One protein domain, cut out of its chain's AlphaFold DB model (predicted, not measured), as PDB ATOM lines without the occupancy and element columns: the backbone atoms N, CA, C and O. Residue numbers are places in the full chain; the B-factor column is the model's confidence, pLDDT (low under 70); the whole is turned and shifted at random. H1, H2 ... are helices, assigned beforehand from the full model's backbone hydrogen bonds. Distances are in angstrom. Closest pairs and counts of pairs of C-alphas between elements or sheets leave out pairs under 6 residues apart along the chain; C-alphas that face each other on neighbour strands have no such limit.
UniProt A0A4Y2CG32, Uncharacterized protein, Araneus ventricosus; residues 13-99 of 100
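What this domain is: This is residues 13 to 99 of the 100 residues of an uncharacterized protein of Araneus ventricosus (UniProt A0A4Y2CG32). Five helices are strung out along the longest axis, with H1 at one end, the short H2 and H3 between it and H4, and H5 folding back beside H4 at the other end. A loop of residues 27 to 42 leads from H1 to H2, and residues 77 to 87, of which 85 to 87 belong to H5, stick out. The printed part has 87 residues with five named helices, H1 to H5 in chain order, and no named strand; its class is all helix. It is only just loose, close to compact, with a radius of gyration of the C-alphas of 14.9 A, and spans 42 by 27 by 19 A.

Where its parts are: H4, residues 64 to 77, is 20.1 A long and begins at C-alpha 64 (-6.750, -42.409, -8.892). H3, residues 53 to 60, is 10.2 A long, and H2, residues 43 to 51, 12.0 A. H1, residues 13 to 26, is 19.5 A long, from C-alpha 13 (2.695, -63.053, -5.856). H5, residues 85 to 96, is 16.0 A long and ends at C-alpha 96 (-19.374, -45.872, -14.214).

How they stand to each other: H4 is the hub, touching three helices. Its residues 64 to 68 touch H3 at a steep tilt of 61 degrees, opposite ways; the closest C-alphas, of Ser 57 and Ile 64, are 5.1 A apart. Its residues 67 to 71 touch H2, closest at the C-alphas of Phe 50 and Ser 71, 5.5 A. H4 and H5 form a helical hairpin at a shallow tilt of 30 degrees, and only just touch, with 3 pairs of C-alphas within 8 A, the closest those of Cys 69 and Thr 95, 6.3 A. H1 touches H3 with residues 18 to 22 alone, closest at the C-alphas of Ile 18 and Ile 59, 6.0 A. H1 and H4 are apart. In H1, H2, H3, H4 and H5 every O i to N i+4 pair is within hydrogen-bond range.

The domain as a whole: The C-alphas of Lys 13 and Glu 82, the two farthest apart, are 43.9 A apart. The printed part has no cut, and the link from H1 to H2 is long, with 16 residues. The mean pLDDT of the printed part is 94.0, and no printed residue is under 70.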
ATOM      1  N   LYS A  13       1.486 -63.877  -5.989       88.50
ATOM      2  CA  LYS A  13       2.695 -63.053  -5.856       88.50
ATOM      3  C   LYS A  13       2.363 -61.564  -5.944       88.50
ATOM      4  O   LYS A  13       2.775 -60.811  -5.072       88.50
ATOM      5  N   GLU A  14       1.570 -61.157  -6.932       89.12
ATOM      6  CA  GLU A  14       1.142 -59.760  -7.091       89.12
ATOM      7  C   GLU A  14       0.276 -59.301  -5.916       89.12
ATOM      8  O   GLU A  14       0.462 -58.203  -5.400       89.12
ATOM      9  N   GLN A  15      -0.625 -60.166  -5.434       89.50
ATOM     10  CA  GLN A  15      -1.421 -59.867  -4.241       89.50
ATOM     11  C   GLN A  15      -0.537 -59.682  -3.005       89.50
ATOM     12  O   GLN A  15      -0.757 -58.755  -2.230       89.50
ATOM     13  N   LYS A  16       0.493 -60.522  -2.836       93.00
ATOM     14  CA  LYS A  16       1.451 -60.372  -1.738       93.00
ATOM     15  C   LYS A  16       2.187 -59.030  -1.811       93.00
ATOM     16  O   LYS A  16       2.240 -58.341  -0.802       93.00
ATOM     17  N   VAL A  17       2.671 -58.630  -2.990       95.75
ATOM     18  CA  VAL A  17       3.341 -57.328  -3.184       95.75
ATOM     19  C   VAL A  17       2.429 -56.176  -2.769       95.75
ATOM     20  O   VAL A  17       2.853 -55.298  -2.026       95.75
ATOM     21  N   ILE A  18       1.165 -56.202  -3.193       95.38
ATOM     22  CA  ILE A  18       0.183 -55.175  -2.825       95.38
ATOM     23  C   ILE A  18       0.000 -55.128  -1.303       95.38
ATOM     24  O   ILE A  18       0.124 -54.058  -0.709       95.38
ATOM     25  N   ARG A  19      -0.236 -56.275  -0.650       95.12
ATOM     26  CA  ARG A  19      -0.408 -56.345   0.814       95.12
ATOM     27  C   ARG A  19       0.828 -55.840   1.566       95.12
ATOM     28  O   ARG A  19       0.687 -55.083   2.526       95.12
ATOM     29  N   ASP A  20       2.022 -56.216   1.113       96.94
ATOM     30  CA  ASP A  20       3.290 -55.795   1.714       96.94
ATOM     31  C   ASP A  20       3.489 -54.275   1.580       96.94
ATOM     32  O   ASP A  20       3.878 -53.616   2.548       96.94
ATOM     33  N   ARG A  21       3.149 -53.695   0.421       97.69
ATOM     34  CA  ARG A  21       3.189 -52.241   0.197       97.69
ATOM     35  C   ARG A  21       2.180 -51.484   1.060       97.69
ATOM     36  O   ARG A  21       2.565 -50.526   1.721       97.69
ATOM     37  N   PHE A  22       0.929 -51.948   1.162       96.75
ATOM     38  CA  PHE A  22      -0.065 -51.366   2.084       96.75
ATOM     39  C   PHE A  22       0.439 -51.345   3.534       96.75
ATOM     40  O   PHE A  22       0.285 -50.344   4.242       96.75
ATOM     41  N   ARG A  23       1.093 -52.426   3.971       96.56
ATOM     42  CA  ARG A  23       1.660 -52.512   5.318       96.56
ATOM     43  C   ARG A  23       2.838 -51.561   5.500       96.56
ATOM     44  O   ARG A  23       2.892 -50.876   6.516       96.56
ATOM     45  N   LYS A  24       3.766 -51.520   4.542       97.69
ATOM     46  CA  LYS A  24       4.994 -50.716   4.620       97.69
ATOM     47  C   LYS A  24       4.732 -49.216   4.494       97.69
ATOM     48  O   LYS A  24       5.307 -48.441   5.247       97.69
ATOM     49  N   GLU A  25       3.894 -48.815   3.545       97.06
ATOM     50  CA  GLU A  25       3.731 -47.412   3.144       97.06
ATOM     51  C   GLU A  25       2.543 -46.737   3.844       97.06
ATOM     52  O   GLU A  25       2.565 -45.529   4.055       97.06
ATOM     53  N   MET A  26       1.524 -47.502   4.259       94.69
ATOM     54  CA  MET A  26       0.345 -46.965   4.957       94.69
ATOM     55  C   MET A  26       0.141 -47.521   6.365       94.69
ATOM     56  O   MET A  26      -0.790 -47.104   7.057       94.69
ATOM     57  N   GLY A  27       0.964 -48.468   6.821       95.19
ATOM     58  CA  GLY A  27       0.735 -49.128   8.108       95.19
ATOM     59  C   GLY A  27      -0.615 -49.854   8.151       95.19
ATOM     60  O   GLY A  27      -1.256 -49.903   9.202       95.19
ATOM     61  N   LEU A  28      -1.093 -50.345   7.001       95.00
ATOM     62  CA  LEU A  28      -2.369 -51.041   6.857       95.00
ATOM     63  C   LEU A  28      -2.133 -52.509   6.532       95.00
ATOM     64  O   LEU A  28      -1.531 -52.852   5.521       95.00
ATOM     65  N   SER A  29      -2.648 -53.394   7.380       94.31
ATOM     66  CA  SER A  29      -2.743 -54.812   7.042       94.31
ATOM     67  C   SER A  29      -4.059 -55.038   6.313       94.31
ATOM     68  O   SER A  29      -5.111 -54.810   6.900       94.31
ATOM     69  N   VAL A  30      -4.008 -55.481   5.060       93.12
ATOM     70  CA  VAL A  30      -5.195 -55.684   4.219       93.12
ATOM     71  C   VAL A  30      -5.249 -57.113   3.693       93.12
ATOM     72  O   VAL A  30      -4.211 -57.747   3.495       93.12
ATOM     73  N   ASP A  31      -6.460 -57.597   3.433       90.94
ATOM     74  CA  ASP A  31      -6.734 -58.861   2.744       90.94
ATOM     75  C   ASP A  31      -6.094 -60.094   3.424       90.94
ATOM     76  O   ASP A  31      -5.651 -61.054   2.788       90.94
ATOM     77  N   ILE A  32      -6.036 -60.062   4.759       90.38
ATOM     78  CA  ILE A  32      -5.649 -61.196   5.603       90.38
ATOM     79  C   ILE A  32      -6.901 -62.020   5.887       90.38
ATOM     80  O   ILE A  32      -7.870 -61.500   6.440       90.38
ATOM     81  N   LEU A  33      -6.873 -63.305   5.530       88.44
ATOM     82  CA  LEU A  33      -7.968 -64.235   5.796       88.44
ATOM     83  C   LEU A  33      -8.200 -64.383   7.303       88.44
ATOM     84  O   LEU A  33      -7.259 -64.602   8.067       88.44
ATOM     85  N   LYS A  34      -9.463 -64.294   7.722       88.94
ATOM     86  CA  LYS A  34      -9.884 -64.637   9.084       88.94
ATOM     87  C   LYS A  34     -10.138 -66.142   9.185       88.94
ATOM     88  O   LYS A  34     -10.523 -66.778   8.212       88.94
ATOM     89  N   GLN A  35      -9.960 -66.694  10.385       84.00
ATOM     90  CA  GLN A  35     -10.044 -68.137  10.651       84.00
ATOM     91  C   GLN A  35     -11.433 -68.744  10.373       84.00
ATOM     92  O   GLN A  35     -11.522 -69.927  10.068       84.00
ATOM     93  N   ILE A  36     -12.501 -67.941  10.467       79.31
ATOM     94  CA  ILE A  36     -13.888 -68.394  10.270       79.31
ATOM     95  C   ILE A  36     -14.386 -68.031   8.864       79.31
ATOM     96  O   ILE A  36     -14.772 -68.910   8.103       79.31
ATOM     97  N   SER A  37     -14.391 -66.741   8.505       84.06
ATOM     98  CA  SER A  37     -14.802 -66.268   7.177       84.06
ATOM     99  C   SER A  37     -14.380 -64.815   6.937       84.06
ATOM    100  O   SER A  37     -14.269 -64.021   7.875       84.06
ATOM    101  N   GLY A  38     -14.177 -64.462   5.666       86.69
ATOM    102  CA  GLY A  38     -13.848 -63.110   5.222       86.69
ATOM    103  C   GLY A  38     -12.400 -62.701   5.489       86.69
ATOM    104  O   GLY A  38     -11.512 -63.529   5.712       86.69
ATOM    105  N   THR A  39     -12.161 -61.391   5.447       90.69
ATOM    106  CA  THR A  39     -10.835 -60.801   5.647       90.69
ATOM    107  C   THR A  39     -10.825 -59.819   6.815       90.69
ATOM    108  O   THR A  39     -11.855 -59.482   7.410       90.69
ATOM    109  N   ASN A  40      -9.635 -59.357   7.179       91.81
ATOM    110  CA  ASN A  40      -9.437 -58.271   8.132       91.81
ATOM    111  C   ASN A  40      -9.775 -56.877   7.574       91.81
ATOM    112  O   ASN A  40      -9.593 -55.903   8.295       91.81
ATOM    113  N   ASN A  41     -10.285 -56.774   6.341       92.00
ATOM    114  CA  ASN A  41     -10.761 -55.510   5.793       92.00
ATOM    115  C   ASN A  41     -12.071 -55.125   6.483       92.00
ATOM    116  O   ASN A  41     -13.135 -55.660   6.178       92.00
ATOM    117  N   ASP A  42     -11.977 -54.212   7.436       89.88
ATOM    118  CA  ASP A  42     -13.111 -53.607   8.127       89.88
ATOM    119  C   ASP A  42     -13.341 -52.157   7.665       89.88
ATOM    120  O   ASP A  42     -12.626 -51.623   6.811       89.88
ATOM    121  N   GLY A  43     -14.346 -51.491   8.242       89.19
ATOM    122  CA  GLY A  43     -14.655 -50.098   7.911       89.19
ATOM    123  C   GLY A  43     -13.494 -49.136   8.185       89.19
ATOM    124  O   GLY A  43     -13.313 -48.172   7.445       89.19
ATOM    125  N   ASN A  44     -12.665 -49.401   9.201       90.25
ATOM    126  CA  ASN A  44     -11.488 -48.576   9.483       90.25
ATOM    127  C   ASN A  44     -10.426 -48.723   8.384       90.25
ATOM    128  O   ASN A  44      -9.874 -47.734   7.904       90.25
ATOM    129  N   THR A  45     -10.195 -49.955   7.941       91.81
ATOM    130  CA  THR A  45      -9.293 -50.280   6.834       91.81
ATOM    131  C   THR A  45      -9.754 -49.612   5.540       91.81
ATOM    132  O   THR A  45      -8.955 -48.953   4.874       91.81
ATOM    133  N   ALA A  46     -11.050 -49.707   5.222       92.69
ATOM    134  CA  ALA A  46     -11.638 -49.056   4.054       92.69
ATOM    135  C   ALA A  46     -11.470 -47.528   4.113       92.69
ATOM    136  O   ALA A  46     -10.951 -46.936   3.169       92.69
ATOM    137  N   ARG A  47     -11.822 -46.887   5.239       93.00
ATOM    138  CA  ARG A  47     -11.675 -45.430   5.406       93.00
ATOM    139  C   ARG A  47     -10.239 -44.966   5.193       93.00
ATOM    140  O   ARG A  47     -10.014 -44.019   4.446       93.00
ATOM    141  N   ARG A  48      -9.261 -45.650   5.796       93.81
ATOM    142  CA  ARG A  48      -7.841 -45.297   5.634       93.81
ATOM    143  C   ARG A  48      -7.348 -45.520   4.200       93.81
ATOM    144  O   ARG A  48      -6.569 -44.709   3.710       93.81
ATOM    145  N   CYS A  49      -7.829 -46.564   3.521       93.94
ATOM    146  CA  CYS A  49      -7.527 -46.819   2.111       93.94
ATOM    147  C   CYS A  49      -8.020 -45.675   1.205       93.94
ATOM    148  O   CYS A  49      -7.258 -45.150   0.394       93.94
ATOM    149  N   PHE A  50      -9.271 -45.237   1.369       94.69
ATOM    150  CA  PHE A  50      -9.836 -44.165   0.544       94.69
ATOM    151  C   PHE A  50      -9.304 -42.767   0.907       94.69
ATOM    152  O   PHE A  50      -9.145 -41.935   0.013       94.69
ATOM    153  N   ALA A  51      -8.958 -42.524   2.177       93.19
ATOM    154  CA  ALA A  51      -8.419 -41.241   2.641       93.19
ATOM    155  C   ALA A  51      -7.102 -40.849   1.946       93.19
ATOM    156  O   ALA A  51      -6.875 -39.669   1.695       93.19
ATOM    157  N   ASN A  52      -6.256 -41.821   1.582       94.38
ATOM    158  CA  ASN A  52      -5.040 -41.579   0.802       94.38
ATOM    159  C   ASN A  52      -5.153 -42.183  -0.604       94.38
ATOM    160  O   ASN A  52      -4.448 -43.122  -0.970       94.38
ATOM    161  N   SER A  53      -6.069 -41.628  -1.404       95.00
ATOM    162  CA  SER A  53      -6.356 -42.117  -2.761       95.00
ATOM    163  C   SER A  53      -5.121 -42.151  -3.674       95.00
ATOM    164  O   SER A  53      -5.025 -43.039  -4.517       95.00
ATOM    165  N   THR A  54      -4.167 -41.227  -3.503       96.50
ATOM    166  CA  THR A  54      -2.912 -41.200  -4.277       96.50
ATOM    167  C   THR A  54      -2.060 -42.431  -3.997       96.50
ATOM    168  O   THR A  54      -1.682 -43.140  -4.924       96.50
ATOM    169  N   LEU A  55      -1.800 -42.721  -2.722       96.12
ATOM    170  CA  LEU A  55      -0.972 -43.860  -2.344       96.12
ATOM    171  C   LEU A  55      -1.685 -45.191  -2.617       96.12
ATOM    172  O   LEU A  55      -1.069 -46.139  -3.089       96.12
ATOM    173  N   SER A  56      -3.001 -45.252  -2.414       96.38
ATOM    174  CA  SER A  56      -3.805 -46.420  -2.789       96.38
ATOM    175  C   SER A  56      -3.776 -46.688  -4.297       96.38
ATOM    176  O   SER A  56      -3.660 -47.844  -4.703       96.38
ATOM    177  N   SER A  57      -3.841 -45.647  -5.131       97.12
ATOM    178  CA  SER A  57      -3.696 -45.756  -6.589       97.12
ATOM    179  C   SER A  57      -2.326 -46.315  -6.964       97.12
ATOM    180  O   SER A  57      -2.254 -47.330  -7.656       97.12
ATOM    181  N   ASP A  58      -1.257 -45.741  -6.413       97.81
ATOM    182  CA  ASP A  58       0.118 -46.172  -6.676       97.81
ATOM    183  C   ASP A  58       0.400 -47.617  -6.214       97.81
ATOM    184  O   ASP A  58       1.060 -48.394  -6.906       97.81
ATOM    185  N   ILE A  59      -0.146 -48.027  -5.065       96.50
ATOM    186  CA  ILE A  59       0.017 -49.392  -4.544       96.50
ATOM    187  C   ILE A  59      -0.769 -50.414  -5.372       96.50
ATOM    188  O   ILE A  59      -0.267 -51.504  -5.660       96.50
ATOM    189  N   THR A  60      -2.019 -50.105  -5.719       94.38
ATOM    190  CA  THR A  60      -2.920 -51.065  -6.381       94.38
ATOM    191  C   THR A  60      -2.753 -51.110  -7.899       94.38
ATOM    192  O   THR A  60      -3.091 -52.133  -8.515       94.38
ATOM    193  N   GLY A  61      -2.226 -50.030  -8.483       94.12
ATOM    194  CA  GLY A  61      -2.208 -49.763  -9.919       94.12
ATOM    195  C   GLY A  61      -3.573 -49.347 -10.477       94.12
ATOM    196  O   GLY A  61      -3.779 -49.432 -11.683       94.12
ATOM    197  N   LEU A  62      -4.528 -48.975  -9.619       93.56
ATOM    198  CA  LEU A  62      -5.848 -48.502 -10.040       93.56
ATOM    199  C   LEU A  62      -5.813 -47.010 -10.351       93.56
ATOM    200  O   LEU A  62      -5.059 -46.258  -9.738       93.56
ATOM    201  N   ASP A  63      -6.686 -46.575 -11.252       95.06
ATOM    202  CA  ASP A  63      -6.844 -45.164 -11.578       95.06
ATOM    203  C   ASP A  63      -7.258 -44.345 -10.335       95.06
ATOM    204  O   ASP A  63      -8.218 -44.668  -9.625       95.06
ATOM    205  N   ILE A  64      -6.515 -43.268 -10.059       96.62
ATOM    206  CA  ILE A  64      -6.750 -42.409  -8.892       96.62
ATOM    207  C   ILE A  64      -8.113 -41.712  -8.940       96.62
ATOM    208  O   ILE A  64      -8.737 -41.515  -7.894       96.62
ATOM    209  N   LYS A  65      -8.591 -41.330 -10.129       96.19
ATOM    210  CA  LYS A  65      -9.899 -40.702 -10.315       96.19
ATOM    211  C   LYS A  65     -10.991 -41.696  -9.950       96.19
ATOM    212  O   LYS A  65     -11.888 -41.329  -9.199       96.19
ATOM    213  N   LEU A  66     -10.864 -42.956 -10.368       95.62
ATOM    214  CA  LEU A  66     -11.804 -44.011  -9.989       95.62
ATOM    215  C   LEU A  66     -11.855 -44.211  -8.463       95.62
ATOM    216  O   LEU A  66     -12.942 -44.243  -7.886       95.62
ATOM    217  N   ILE A  67     -10.700 -44.273  -7.789       96.62
ATOM    218  CA  ILE A  67     -10.636 -44.399  -6.318       96.62
ATOM    219  C   ILE A  67     -11.302 -43.199  -5.626       96.62
ATOM    220  O   ILE A  67     -12.086 -43.386  -4.694       96.62
ATOM    221  N   LYS A  68     -11.029 -41.975  -6.091       96.81
ATOM    222  CA  LYS A  68     -11.645 -40.750  -5.555       96.81
ATOM    223  C   LYS A  68     -13.159 -40.737  -5.759       96.81
ATOM    224  O   LYS A  68     -13.890 -40.376  -4.840       96.81
ATOM    225  N   CYS A  69     -13.635 -41.168  -6.926       96.94
ATOM    226  CA  CYS A  69     -15.063 -41.251  -7.202       96.94
ATOM    227  C   CYS A  69     -15.767 -42.209  -6.238       96.94
ATOM    228  O   CYS A  69     -16.734 -41.808  -5.594       96.94
ATOM    229  N   PHE A  70     -15.231 -43.419  -6.049       96.12
ATOM    230  CA  PHE A  70     -15.773 -44.359  -5.066       96.12
ATOM    231  C   PHE A  70     -15.687 -43.835  -3.631       96.12
ATOM    232  O   PHE A  70     -16.619 -44.039  -2.857       96.12
ATOM    233  N   SER A  71     -14.617 -43.122  -3.274       95.69
ATOM    234  CA  SER A  71     -14.499 -42.493  -1.956       95.69
ATOM    235  C   SER A  71     -15.643 -41.512  -1.684       95.69
ATOM    236  O   SER A  71     -16.203 -41.531  -0.589       95.69
ATOM    237  N   ILE A  72     -16.011 -40.684  -2.666       95.81
ATOM    238  CA  ILE A  72     -17.118 -39.723  -2.551       95.81
ATOM    239  C   ILE A  72     -18.463 -40.450  -2.473       95.81
ATOM    240  O   ILE A  72     -19.257 -40.162  -1.584       95.81
ATOM    241  N   ILE A  73     -18.692 -41.436  -3.344       96.25
ATOM    242  CA  ILE A  73     -19.934 -42.224  -3.359       96.25
ATOM    243  C   ILE A  73     -20.177 -42.884  -1.998       96.25
ATOM    244  O   ILE A  73     -21.264 -42.776  -1.437       96.25
ATOM    245  N   LEU A  74     -19.152 -43.524  -1.431       94.94
ATOM    246  CA  LEU A  74     -19.258 -44.191  -0.134       94.94
ATOM    247  C   LEU A  74     -19.481 -43.205   1.021       94.94
ATOM    248  O   LEU A  74     -20.211 -43.536   1.952       94.94
ATOM    249  N   GLN A  75     -18.880 -42.012   0.967       93.69
ATOM    250  CA  GLN A  75     -19.113 -40.952   1.954       93.69
ATOM    251  C   GLN A  75     -20.556 -40.448   1.913       93.69
ATOM    252  O   GLN A  75     -21.163 -40.320   2.969       93.69
ATOM    253  N   ILE A  76     -21.110 -40.224   0.718       95.50
ATOM    254  CA  ILE A  76     -22.498 -39.778   0.538       95.50
ATOM    255  C   ILE A  76     -23.475 -40.839   1.056       95.50
ATOM    256  O   ILE A  76     -24.345 -40.522   1.859       95.50
ATOM    257  N   ILE A  77     -23.291 -42.111   0.682       94.62
ATOM    258  CA  ILE A  77     -24.156 -43.213   1.150       94.62
ATOM    259  C   ILE A  77     -24.068 -43.397   2.672       94.62
ATOM    260  O   ILE A  77     -25.039 -43.795   3.304       94.62
ATOM    261  N   SER A  78     -22.902 -43.124   3.263       92.56
ATOM    262  CA  SER A  78     -22.709 -43.202   4.716       92.56
ATOM    263  C   SER A  78     -23.119 -41.921   5.448       92.56
ATOM    264  O   SER A  78     -22.974 -41.861   6.667       92.56
ATOM    265  N   SER A  79     -23.550 -40.882   4.729       92.19
ATOM    266  CA  SER A  79     -23.988 -39.628   5.332       92.19
ATOM    267  C   SER A  79     -25.442 -39.735   5.780       92.19
ATOM    268  O   SER A  79     -26.255 -40.396   5.144       92.19
ATOM    269  N   GLU A  80     -25.780 -39.059   6.871       93.69
ATOM    270  CA  GLU A  80     -27.156 -38.957   7.378       93.69
ATOM    271  C   GLU A  80     -27.869 -37.717   6.804       93.69
ATOM    272  O   GLU A  80     -28.695 -37.099   7.469       93.69
ATOM    273  N   GLN A  81     -27.482 -37.289   5.599       94.00
ATOM    274  CA  GLN A  81     -27.957 -36.060   4.963       94.00
ATOM    275  C   GLN A  81     -28.881 -36.382   3.788       94.00
ATOM    276  O   GLN A  81     -28.774 -37.446   3.175       94.00
ATOM    277  N   GLU A  82     -29.762 -35.443   3.447       96.12
ATOM    278  CA  GLU A  82     -30.527 -35.523   2.203       96.12
ATOM    279  C   GLU A  82     -29.586 -35.450   0.994       96.12
ATOM    280  O   GLU A  82     -28.623 -34.678   0.967       96.12
ATOM    281  N   ILE A  83     -29.863 -36.283  -0.009       96.38
ATOM    282  CA  ILE A  83     -29.048 -36.421  -1.213       96.38
ATOM    283  C   ILE A  83     -29.854 -35.882  -2.390       96.38
ATOM    284  O   ILE A  83     -30.988 -36.297  -2.609       96.38
ATOM    285  N   ASP A  84     -29.244 -35.002  -3.180       97.06
ATOM    286  CA  ASP A  84     -29.760 -34.639  -4.500       97.06
ATOM    287  C   ASP A  84     -29.637 -35.852  -5.437       97.06
ATOM    288  O   ASP A  84     -28.537 -36.231  -5.860       97.06
ATOM    289  N   GLU A  85     -30.773 -36.492  -5.718       96.50
ATOM    290  CA  GLU A  85     -30.846 -37.724  -6.503       96.50
ATOM    291  C   GLU A  85     -30.353 -37.537  -7.944       96.50
ATOM    292  O   GLU A  85     -29.651 -38.408  -8.467       96.50
ATOM    293  N   ASP A  86     -30.648 -36.396  -8.572       97.88
ATOM    294  CA  ASP A  86     -30.255 -36.110  -9.953       97.88
ATOM    295  C   ASP A  86     -28.740 -35.900 -10.048       97.88
ATOM    296  O   ASP A  86     -28.058 -36.488 -10.903       97.88
ATOM    297  N   ALA A  87     -28.181 -35.100  -9.136       97.62
ATOM    298  CA  ALA A  87     -26.747 -34.856  -9.075       97.62
ATOM    299  C   ALA A  87     -25.972 -36.142  -8.746       97.62
ATOM    300  O   ALA A  87     -24.971 -36.454  -9.404       97.62
ATOM    301  N   PHE A  88     -26.444 -36.918  -7.766       97.56
ATOM    302  CA  PHE A  88     -25.815 -38.177  -7.372       97.56
ATOM    303  C   PHE A  88     -25.932 -39.243  -8.468       97.56
ATOM    304  O   PHE A  88     -24.952 -39.928  -8.778       97.56
ATOM    305  N   GLY A  89     -27.092 -39.347  -9.119       97.75
ATOM    306  CA  GLY A  89     -27.326 -40.233 -10.257       97.75
ATOM    307  C   GLY A  89     -26.384 -39.930 -11.422       97.75
ATOM    308  O   GLY A  89     -25.702 -40.832 -11.921       97.75
ATOM    309  N   LYS A  90     -26.252 -38.652 -11.796       98.00
ATOM    310  CA  LYS A  90     -25.295 -38.212 -12.820       98.00
ATOM    311  C   LYS A  90     -23.853 -38.542 -12.430       98.00
ATOM    312  O   LYS A  90     -23.109 -39.080 -13.251       98.00
ATOM    313  N   TYR A  91     -23.465 -38.274 -11.182       97.75
ATOM    314  CA  TYR A  91     -22.118 -38.559 -10.684       97.75
ATOM    315  C   TYR A  91     -21.779 -40.057 -10.741       97.75
ATOM    316  O   TYR A  91     -20.689 -40.435 -11.180       97.75
ATOM    317  N   ASN A  92     -22.721 -40.922 -10.353       96.88
ATOM    318  CA  ASN A  92     -22.575 -42.374 -10.449       96.88
ATOM    319  C   ASN A  92     -22.464 -42.839 -11.906       96.88
ATOM    320  O   ASN A  92     -21.607 -43.663 -12.219       96.88
ATOM    321  N   PHE A  93     -23.282 -42.289 -12.810       96.81
ATOM    322  CA  PHE A  93     -23.230 -42.623 -14.233       96.81
ATOM    323  C   PHE A  93     -21.897 -42.213 -14.874       96.81
ATOM    324  O   PHE A  93     -21.280 -43.003 -15.590       96.81
ATOM    325  N   ASP A  94     -21.408 -41.009 -14.579       96.00
ATOM    326  CA  ASP A  94     -20.110 -40.539 -15.066       96.00
ATOM    327  C   ASP A  94     -18.945 -41.329 -14.454       96.00
ATOM    328  O   ASP A  94     -17.974 -41.624 -15.152       96.00
ATOM    329  N   THR A  95     -19.058 -41.747 -13.189       96.00
ATOM    330  CA  THR A  95     -18.092 -42.657 -12.551       96.00
ATOM    331  C   THR A  95     -18.086 -44.024 -13.231       96.00
ATOM    332  O   THR A  95     -17.015 -44.563 -13.503       96.00
ATOM    333  N   ALA A  96     -19.259 -44.577 -13.553       95.25
ATOM    334  CA  ALA A  96     -19.374 -45.872 -14.214       95.25
ATOM    335  C   ALA A  96     -18.650 -45.881 -15.567       95.25
ATOM    336  O   ALA A  96     -17.940 -46.839 -15.855       95.25
ATOM    337  N   LYS A  97     -18.730 -44.791 -16.344       94.38
ATOM    338  CA  LYS A  97     -17.999 -44.635 -17.618       94.38
ATOM    339  C   LYS A  97     -16.475 -44.721 -17.483       94.38
ATOM    340  O   LYS A  97     -15.816 -44.993 -18.474       94.38
ATOM    341  N   LEU A  98     -15.910 -44.478 -16.297       89.69
ATOM    342  CA  LEU A  98     -14.466 -44.623 -16.052       89.69
ATOM    343  C   LEU A  98     -14.038 -46.087 -15.865       89.69
ATOM    344  O   LEU A  98     -12.844 -46.370 -15.852       89.69
ATOM    345  N   TYR A  99     -14.992 -46.999 -15.666       85.75
ATOM    346  CA  TYR A  99     -14.741 -48.416 -15.399       85.75
ATOM    347  C   TYR A  99     -14.950 -49.324 -16.627       85.75
ATOM    348  O   TYR A  99     -14.417 -50.435 -16.636       85.75
TER     349      TYR A  99